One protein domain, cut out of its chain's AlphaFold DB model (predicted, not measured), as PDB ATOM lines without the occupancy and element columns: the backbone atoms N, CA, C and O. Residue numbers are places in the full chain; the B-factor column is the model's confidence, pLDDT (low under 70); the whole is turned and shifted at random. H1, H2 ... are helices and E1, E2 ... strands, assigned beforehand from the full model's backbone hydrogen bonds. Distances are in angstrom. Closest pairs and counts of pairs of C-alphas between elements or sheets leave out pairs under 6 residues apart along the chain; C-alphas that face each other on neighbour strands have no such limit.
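This is residues 197 to 264 of the 266 residues of the protein "Transcription antitermination factor NusG" of Paenibacillus sp. BK673 (UniProt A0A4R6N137). A long helix, H3, lies nearest the middle of a flat model; a shorter helix, H2, crosses it about perpendicularly over one side, and a third helix, H1, lies near H3 and runs in nearly the same direction without touching it. A two-stranded hairpin, E1 and E2, reaches away from the helices, and its tip, residues 219 to 224, sticks out free. The printed part has 68 residues, with three named helices and two named strands in the order H1, E1, E2, H2, H3; the sheet has the order E1 - E2 and is antiparallel, and the class is mixed, helices and strands. The whole is compact, with a radius of gyration of the C-alphas of 12.5 A, and the C-alphas span 36 by 34 by 17 A.

H1, residues 197 to 205, and H3, residues 248 to 263, are near each other, with no pair of C-alphas within 8 A but 8 pairs within 10 A. E1, residues 216 to 220, and E2, residues 223 to 229, form a hairpin of antiparallel neighbours, with 154 degrees between their directions. The C-alphas of Thr 217 and Val 226 face each other at 4.6 A. N 218 and O 225 are within hydrogen-bond range at 2.9 A, and so are N 225 and O 218 at 2.8 A. H2, residues 230 to 238, touches residues 251 to 258 of H3 alone; the closest C-alphas are those of Ile 236 and Leu 255, 6.4 A apart. The lines of H2 and H3 are about perpendicular, at 83 degrees. H1 is apart from E2 and H2, E1 is apart from H2 and H3, and E2 is apart from H3. In H1, H2 and H3 every O i to N i+4 pair is within hydrogen-bond range.

H1 begins at C-alpha 197, at (37.938, -29.498, 4.051), and is 12.6 A long from first to last C-alpha. E1 is 12.8 A long and E2 19.4 A, E2 ending at C-alpha 229, at (39.751, -32.214, 23.275). H2 follows directly and is 11.8 A long. H3, 22.8 A long, ends at C-alpha 263, at (33.470, -17.256, 15.396).

The two C-alphas farthest apart are those of Asp 207 and Gln 243, at 36.3 A. The printed part has no cut. The links E1 to E2 and E2 to H2 are tight; H1 to E1, with 10 residues, and H2 to H3, with 9, are short. The mean pLDDT of the printed part is 70.5, and 27 residues are under 70, among them residues 204 to 211, 219 to 223 and 237 to 246.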
ATOM      1  N   ALA A 197      38.222 -30.548   5.027       72.94
ATOM      2  CA  ALA A 197      37.938 -29.498   4.051       72.94
ATOM      3  C   ALA A 197      37.163 -28.338   4.697       72.94
ATOM      4  O   ALA A 197      37.636 -27.200   4.688       72.94
ATOM      5  N   LYS A 198      36.051 -28.630   5.386       73.06
ATOM      6  CA  LYS A 198      35.260 -27.614   6.103       73.06
ATOM      7  C   LYS A 198      36.056 -26.899   7.197       73.06
ATOM      8  O   LYS A 198      35.950 -25.685   7.340       73.06
ATOM      9  N   LEU A 199      36.884 -27.612   7.965       74.50
ATOM     10  CA  LEU A 199      37.746 -26.978   8.971       74.50
ATOM     11  C   LEU A 199      38.776 -26.037   8.333       74.50
ATOM     12  O   LEU A 199      39.062 -24.982   8.900       74.50
ATOM     13  N   SER A 200      39.316 -26.390   7.162       72.81
ATOM     14  CA  SER A 200      40.260 -25.543   6.428       72.81
ATOM     15  C   SER A 200      39.602 -24.268   5.886       72.81
ATOM     16  O   SER A 200      40.172 -23.187   6.023       72.81
ATOM     17  N   GLU A 201      38.370 -24.359   5.377       72.50
ATOM     18  CA  GLU A 201      37.581 -23.204   4.931       72.50
ATOM     19  C   GLU A 201      37.311 -22.231   6.083       72.50
ATOM     20  O   GLU A 201      37.517 -21.024   5.948       72.50
ATOM     21  N   ILE A 202      36.914 -22.756   7.246       69.88
ATOM     22  CA  ILE A 202      36.667 -21.947   8.445       69.88
ATOM     23  C   ILE A 202      37.975 -21.317   8.957       69.88
ATOM     24  O   ILE A 202      37.994 -20.163   9.378       69.88
ATOM     25  N   LYS A 203      39.098 -22.045   8.899       70.38
ATOM     26  CA  LYS A 203      40.416 -21.525   9.296       70.38
ATOM     27  C   LYS A 203      40.910 -20.401   8.383       70.38
ATOM     28  O   LYS A 203      41.622 -19.522   8.849       70.38
ATOM     29  N   ASN A 204      40.566 -20.443   7.098       67.44
ATOM     30  CA  ASN A 204      40.955 -19.417   6.130       67.44
ATOM     31  C   ASN A 204      40.051 -18.175   6.195       67.44
ATOM     32  O   ASN A 204      40.478 -17.099   5.786       67.44
ATOM     33  N   SER A 205      38.816 -18.310   6.693       63.38
ATOM     34  CA  SER A 205      37.859 -17.203   6.827       63.38
ATOM     35  C   SER A 205      37.928 -16.478   8.174       63.38
ATOM     36  O   SER A 205      37.564 -15.306   8.249       63.38
ATOM     37  N   ALA A 206      38.422 -17.138   9.223       56.34
ATOM     38  CA  ALA A 206      38.632 -16.550  10.540       56.34
ATOM     39  C   ALA A 206      40.125 -16.515  10.891       56.34
ATOM     40  O   ALA A 206      40.782 -17.553  10.849       56.34
ATOM     41  N   ASP A 207      40.647 -15.355  11.308       55.22
ATOM     42  CA  ASP A 207      42.010 -15.220  11.842       55.22
ATOM     43  C   ASP A 207      42.215 -16.198  13.013       55.22
ATOM     44  O   ASP A 207      41.770 -15.968  14.136       55.22
ATOM     45  N   SER A 208      42.839 -17.339  12.704       54.03
ATOM     46  CA  SER A 208      43.316 -18.396  13.601       54.03
ATOM     47  C   SER A 208      42.583 -18.494  14.948       54.03
ATOM     48  O   SER A 208      43.133 -18.131  15.992       54.03
ATOM     49  N   SER A 209      41.354 -19.015  14.970       59.00
ATOM     50  CA  SER A 209      40.718 -19.287  16.262       59.00
ATOM     51  C   SER A 209      41.470 -20.399  16.999       59.00
ATOM     52  O   SER A 209      41.791 -21.455  16.441       59.00
ATOM     53  N   SER A 210      41.747 -20.167  18.285       65.00
ATOM     54  CA  SER A 210      42.466 -21.108  19.154       65.00
ATOM     55  C   SER A 210      41.772 -22.468  19.274       65.00
ATOM     56  O   SER A 210      42.407 -23.435  19.671       65.00
ATOM     57  N   VAL A 211      40.485 -22.560  18.924       68.69
ATOM     58  CA  VAL A 211      39.687 -23.790  18.982       68.69
ATOM     59  C   VAL A 211      39.951 -24.695  17.774       68.69
ATOM     60  O   VAL A 211      40.106 -25.899  17.957       68.69
ATOM     61  N   ILE A 212      40.063 -24.143  16.558       70.50
ATOM     62  CA  ILE A 212      40.305 -24.941  15.339       70.50
ATOM     63  C   ILE A 212      41.695 -25.574  15.369       70.50
ATOM     64  O   ILE A 212      41.851 -26.731  14.992       70.50
ATOM     65  N   GLY A 213      42.698 -24.856  15.887       67.44
ATOM     66  CA  GLY A 213      44.064 -25.375  16.018       67.44
ATOM     67  C   GLY A 213      44.188 -26.628  16.897       67.44
ATOM     68  O   GLY A 213      45.177 -27.350  16.790       67.44
ATOM     69  N   LYS A 214      43.183 -26.913  17.737       72.38
ATOM     70  CA  LYS A 214      43.142 -28.084  18.629       72.38
ATOM     71  C   LYS A 214      42.505 -29.313  17.988       72.38
ATOM     72  O   LYS A 214      42.577 -30.400  18.560       72.38
ATOM     73  N   ILE A 215      41.853 -29.149  16.839       76.75
ATOM     74  CA  ILE A 215      41.167 -30.229  16.136       76.75
ATOM     75  C   ILE A 215      42.115 -30.776  15.072       76.75
ATOM     76  O   ILE A 215      42.584 -30.036  14.210       76.75
ATOM     77  N   LYS A 216      42.407 -32.078  15.129       75.88
ATOM     78  CA  LYS A 216      43.243 -32.766  14.133       75.88
ATOM     79  C   LYS A 216      42.391 -33.767  13.365       75.88
ATOM     80  O   LYS A 216      41.689 -34.566  13.981       75.88
ATOM     81  N   THR A 217      42.483 -33.771  12.045       76.00
ATOM     82  CA  THR A 217      41.829 -34.762  11.185       76.00
ATOM     83  C   THR A 217      42.874 -35.675  10.557       76.00
ATOM     84  O   THR A 217      43.972 -35.242  10.219       76.00
ATOM     85  N   ILE A 218      42.574 -36.972  10.480       76.81
ATOM     86  CA  ILE A 218      43.461 -37.990   9.909       76.81
ATOM     87  C   ILE A 218      42.608 -38.976   9.117       76.81
ATOM     88  O   ILE A 218      41.654 -39.531   9.661       76.81
ATOM     89  N   LEU A 219      42.974 -39.267   7.872       69.31
ATOM     90  CA  LEU A 219      42.376 -40.374   7.133       69.31
ATOM     91  C   LEU A 219      43.032 -41.702   7.514       69.31
ATOM     92  O   LEU A 219      44.253 -41.844   7.480       69.31
ATOM     93  N   ARG A 220      42.221 -42.697   7.881       63.69
ATOM     94  CA  ARG A 220      42.699 -44.052   8.169       63.69
ATOM     95  C   ARG A 220      41.625 -45.094   7.875       63.69
ATOM     96  O   ARG A 220      40.518 -45.005   8.401       63.69
ATOM     97  N   ASN A 221      41.979 -46.131   7.115       62.09
ATOM     98  CA  ASN A 221      41.111 -47.271   6.786       62.09
ATOM     99  C   ASN A 221      39.754 -46.846   6.178       62.09
ATOM    100  O   ASN A 221      38.705 -47.289   6.653       62.09
ATOM    101  N   GLY A 222      39.763 -45.929   5.204       62.78
ATOM    102  CA  GLY A 222      38.541 -45.422   4.558       62.78
ATOM    103  C   GLY A 222      37.620 -44.609   5.480       62.78
ATOM    104  O   GLY A 222      36.439 -44.431   5.191       62.78
ATOM    105  N   LYS A 223      38.129 -44.151   6.631       68.38
ATOM    106  CA  LYS A 223      37.395 -43.325   7.593       68.38
ATOM    107  C   LYS A 223      38.183 -42.071   7.909       68.38
ATOM    108  O   LYS A 223      39.404 -42.110   8.057       68.38
ATOM    109  N   GLU A 224      37.462 -40.978   8.087       77.56
ATOM    110  CA  GLU A 224      38.014 -39.744   8.615       77.56
ATOM    111  C   GLU A 224      37.971 -39.794  10.143       77.56
ATOM    112  O   GLU A 224      36.916 -39.926  10.763       77.56
ATOM    113  N   ILE A 225      39.143 -39.765  10.768       77.06
ATOM    114  CA  ILE A 225      39.302 -39.727  12.218       77.06
ATOM    115  C   ILE A 225      39.471 -38.272  12.631       77.06
ATOM    116  O   ILE A 225      40.482 -37.644  12.328       77.06
ATOM    117  N   VAL A 226      38.500 -37.764  13.379       81.44
ATOM    118  CA  VAL A 226      38.519 -36.419  13.954       81.44
ATOM    119  C   VAL A 226      38.946 -36.531  15.413       81.44
ATOM    120  O   VAL A 226      38.308 -37.233  16.201       81.44
ATOM    121  N   ARG A 227      40.040 -35.860  15.770       80.88
ATOM    122  CA  ARG A 227      40.552 -35.744  17.136       80.88
ATOM    123  C   ARG A 227      40.249 -34.369  17.682       80.88
ATOM    124  O   ARG A 227      40.591 -33.370  17.054       80.88
ATOM    125  N   LEU A 228      39.654 -34.331  18.863       83.31
ATOM    126  CA  LEU A 228      39.325 -33.087  19.545       83.31
ATOM    127  C   LEU A 228      39.437 -33.240  21.068       83.31
ATOM    128  O   LEU A 228      39.312 -34.362  21.570       83.31
ATOM    129  N   PRO A 229      39.668 -32.149  21.819       79.38
ATOM    130  CA  PRO A 229      39.751 -32.214  23.275       79.38
ATOM    131  C   PRO A 229      38.456 -32.726  23.913       79.38
ATOM    132  O   PRO A 229      37.362 -32.315  23.522       79.38
ATOM    133  N   LYS A 230      38.545 -33.579  24.941       78.31
ATOM    134  CA  LYS A 230      37.359 -34.081  25.658       78.31
ATOM    135  C   LYS A 230      36.485 -32.953  26.207       78.31
ATOM    136  O   LYS A 230      35.267 -33.046  26.134       78.31
ATOM    137  N   THR A 231      37.092 -31.878  26.702       78.56
ATOM    138  CA  THR A 231      36.378 -30.697  27.209       78.56
ATOM    139  C   THR A 231      35.551 -30.013  26.118       78.56
ATOM    140  O   THR A 231      34.462 -29.507  26.390       78.56
ATOM    141  N   LEU A 232      36.022 -30.035  24.867       78.56
ATOM    142  CA  LEU A 232      35.267 -29.559  23.710       78.56
ATOM    143  C   LEU A 232      34.099 -30.501  23.392       78.56
ATOM    144  O   LEU A 232      32.983 -30.030  23.190       78.56
ATOM    145  N   LEU A 233      34.326 -31.818  23.425       78.44
ATOM    146  CA  LEU A 233      33.255 -32.803  23.244       78.44
ATOM    147  C   LEU A 233      32.163 -32.661  24.307       78.44
ATOM    148  O   LEU A 233      30.982 -32.675  23.984       78.44
ATOM    149  N   GLU A 234      32.547 -32.517  25.573       76.00
ATOM    150  CA  GLU A 234      31.612 -32.344  26.683       76.00
ATOM    151  C   GLU A 234      30.773 -31.080  26.498       76.00
ATOM    152  O   GLU A 234      29.569 -31.140  26.698       76.00
ATOM    153  N   LYS A 235      31.351 -29.963  26.035       76.38
ATOM    154  CA  LYS A 235      30.583 -28.746  25.713       76.38
ATOM    155  C   LYS A 235      29.569 -28.959  24.587       76.38
ATOM    156  O   LYS A 235      28.471 -28.416  24.663       76.38
ATOM    157  N   ILE A 236      29.930 -29.743  23.572       73.94
ATOM    158  CA  ILE A 236      29.042 -30.087  22.452       73.94
ATOM    159  C   ILE A 236      27.897 -30.985  22.940       73.94
ATOM    160  O   ILE A 236      26.734 -30.710  22.662       73.94
ATOM    161  N   ILE A 237      28.212 -32.007  23.742       67.69
ATOM    162  CA  ILE A 237      27.236 -32.975  24.259       67.69
ATOM    163  C   ILE A 237      26.324 -32.352  25.331       67.69
ATOM    164  O   ILE A 237      25.115 -32.575  25.292       67.69
ATOM    165  N   LEU A 238      26.863 -31.551  26.262       57.78
ATOM    166  CA  LEU A 238      26.111 -30.871  27.335       57.78
ATOM    167  C   LEU A 238      25.092 -29.851  26.800       57.78
ATOM    168  O   LEU A 238      24.173 -29.480  27.525       57.78
ATOM    169  N   GLY A 239      25.225 -29.418  25.542       52.97
ATOM    170  CA  GLY A 239      24.222 -28.611  24.844       52.97
ATOM    171  C   GLY A 239      22.971 -29.386  24.408       52.97
ATOM    172  O   GLY A 239      22.077 -28.789  23.811       52.97
ATOM    173  N   THR A 240      22.889 -30.692  24.685       51.28
ATOM    174  CA  THR A 240      21.801 -31.575  24.241       51.28
ATOM    175  C   THR A 240      21.348 -32.560  25.317       51.28
ATOM    176  O   THR A 240      22.108 -32.920  26.216       51.28
ATOM    177  N   ASP A 241      20.100 -33.028  25.207       51.38
ATOM    178  CA  ASP A 241      19.533 -34.045  26.095       51.38
ATOM    179  C   ASP A 241      20.392 -35.322  26.105       51.38
ATOM    180  O   ASP A 241      20.508 -36.056  25.118       51.38
ATOM    181  N   SER A 242      20.957 -35.592  27.280       50.19
ATOM    182  CA  SER A 242      21.929 -36.642  27.619       50.19
ATOM    183  C   SER A 242      21.459 -38.094  27.414       50.19
ATOM    184  O   SER A 242      22.178 -39.028  27.769       50.19
ATOM    185  N   GLN A 243      20.275 -38.318  26.834       49.44
ATOM    186  CA  GLN A 243      19.668 -39.645  26.680       49.44
ATOM    187  C   GLN A 243      19.683 -40.203  25.250       49.44
ATOM    188  O   GLN A 243      19.420 -41.393  25.066       49.44
ATOM    189  N   SER A 244      20.010 -39.403  24.228       56.53
ATOM    190  CA  SER A 244      20.031 -39.893  22.843       56.53
ATOM    191  C   SER A 244      21.428 -40.360  22.415       56.53
ATOM    192  O   SER A 244      22.426 -39.653  22.549       56.53
ATOM    193  N   LYS A 245      21.518 -41.585  21.880       64.38
ATOM    194  CA  LYS A 245      22.741 -42.106  21.252       64.38
ATOM    195  C   LYS A 245      23.034 -41.299  19.986       64.38
ATOM    196  O   LYS A 245      22.457 -41.567  18.937       64.38
ATOM    197  N   GLN A 246      23.923 -40.314  20.078       69.38
ATOM    198  CA  GLN A 246      24.282 -39.480  18.930       69.38
ATOM    199  C   GLN A 246      25.214 -40.220  17.964       69.38
ATOM    200  O   GLN A 246      26.227 -40.806  18.376       69.38
ATOM    201  N   SER A 247      24.872 -40.172  16.675       74.81
ATOM    202  CA  SER A 247      25.710 -40.679  15.585       74.81
ATOM    203  C   SER A 247      26.984 -39.835  15.425       74.81
ATOM    204  O   SER A 247      27.026 -38.687  15.868       74.81
ATOM    205  N   SER A 248      28.024 -40.380  14.780       73.06
ATOM    206  CA  SER A 248      29.247 -39.614  14.487       73.06
ATOM    207  C   SER A 248      28.952 -38.349  13.673       73.06
ATOM    208  O   SER A 248      29.512 -37.306  13.981       73.06
ATOM    209  N   HIS A 249      28.043 -38.414  12.692       74.44
ATOM    210  CA  HIS A 249      27.669 -37.257  11.866       74.44
ATOM    211  C   HIS A 249      27.029 -36.145  12.696       74.44
ATOM    212  O   HIS A 249      27.460 -35.003  12.616       74.44
ATOM    213  N   THR A 250      26.092 -36.496  13.580       76.69
ATOM    214  CA  THR A 250      25.415 -35.527  14.456       76.69
ATOM    215  C   THR A 250      26.405 -34.749  15.324       76.69
ATOM    216  O   THR A 250      26.263 -33.544  15.488       76.69
ATOM    217  N   ILE A 251      27.431 -35.420  15.854       77.88
ATOM    218  CA  ILE A 251      28.448 -34.765  16.690       77.88
ATOM    219  C   ILE A 251      29.312 -33.810  15.864       77.88
ATOM    220  O   ILE A 251      29.680 -32.744  16.348       77.88
ATOM    221  N   ILE A 252      29.638 -34.180  14.626       81.25
ATOM    222  CA  ILE A 252      30.409 -33.328  13.718       81.25
ATOM    223  C   ILE A 252      29.601 -32.102  13.285       81.25
ATOM    224  O   ILE A 252      30.135 -30.997  13.285       81.25
ATOM    225  N   ASP A 253      28.314 -32.264  12.987       80.44
ATOM    226  CA  ASP A 253      27.442 -31.135  12.652       80.44
ATOM    227  C   ASP A 253      27.341 -30.151  13.826       80.44
ATOM    228  O   ASP A 253      27.488 -28.942  13.649       80.44
ATOM    229  N   GLN A 254      27.194 -30.666  15.050       79.31
ATOM    230  CA  GLN A 254      27.178 -29.845  16.263       79.31
ATOM    231  C   GLN A 254      28.539 -29.210  16.576       79.31
ATOM    232  O   GLN A 254      28.595 -28.092  17.085       79.31
ATOM    233  N   LEU A 255      29.644 -29.899  16.271       81.75
ATOM    234  CA  LEU A 255      30.991 -29.336  16.359       81.75
ATOM    235  C   LEU A 255      31.110 -28.118  15.439       81.75
ATOM    236  O   LEU A 255      31.581 -27.072  15.881       81.75
ATOM    237  N   PHE A 256      30.651 -28.228  14.191       81.12
ATOM    238  CA  PHE A 256      30.653 -27.105  13.259       81.12
ATOM    239  C   PHE A 256      29.744 -25.971  13.719       81.12
ATOM    240  O   PHE A 256      30.168 -24.820  13.697       81.12
ATOM    241  N   GLU A 257      28.544 -26.273  14.215       80.19
ATOM    242  CA  GLU A 257      27.650 -25.257  14.769       80.19
ATOM    243  C   GLU A 257      28.292 -24.517  15.955       80.19
ATOM    244  O   GLU A 257      28.241 -23.288  16.036       80.19
ATOM    245  N   TYR A 258      28.949 -25.251  16.857       78.69
ATOM    246  CA  TYR A 258      29.670 -24.671  17.986       78.69
ATOM    247  C   TYR A 258      30.811 -23.755  17.523       78.69
ATOM    248  O   TYR A 258      30.950 -22.644  18.039       78.69
ATOM    249  N   ILE A 259      31.604 -24.193  16.541       76.69
ATOM    250  CA  ILE A 259      32.705 -23.404  15.976       76.69
ATOM    251  C   ILE A 259      32.165 -22.129  15.314       76.69
ATOM    252  O   ILE A 259      32.648 -21.043  15.626       76.69
ATOM    253  N   SER A 260      31.125 -22.228  14.482       74.00
ATOM    254  CA  SER A 260      30.502 -21.072  13.822       74.00
ATOM    255  C   SER A 260      29.948 -20.057  14.826       74.00
ATOM    256  O   SER A 260      30.139 -18.852  14.662       74.00
ATOM    257  N   ARG A 261      29.326 -20.522  15.920       75.12
ATOM    258  CA  ARG A 261      28.854 -19.648  17.010       75.12
ATOM    259  C   ARG A 261      30.001 -18.939  17.733       75.12
ATOM    260  O   ARG A 261      29.863 -17.770  18.073       75.12
ATOM    261  N   GLN A 262      31.120 -19.623  17.978       72.44
ATOM    262  CA  GLN A 262      32.304 -19.020  18.613       72.44
ATOM    263  C   GLN A 262      32.991 -17.987  17.711       72.44
ATOM    264  O   GLN A 262      33.594 -17.043  18.213       72.44
ATOM    265  N   LEU A 263      32.891 -18.156  16.393       69.12
ATOM    266  CA  LEU A 263      33.470 -17.256  15.396       69.12
ATOM    267  C   LEU A 263      32.558 -16.081  15.018       69.12
ATOM    268  O   LEU A 263      33.005 -15.172  14.324       69.12
ATOM    269  N   GLY A 264      31.297 -16.081  15.462       60.66
ATOM    270  CA  GLY A 264      30.326 -15.036  15.125       60.66
ATOM    271  C   GLY A 264      29.913 -15.021  13.649       60.66
ATOM    272  O   GLY A 264      29.433 -14.002  13.166       60.66
TER     273      GLY A 264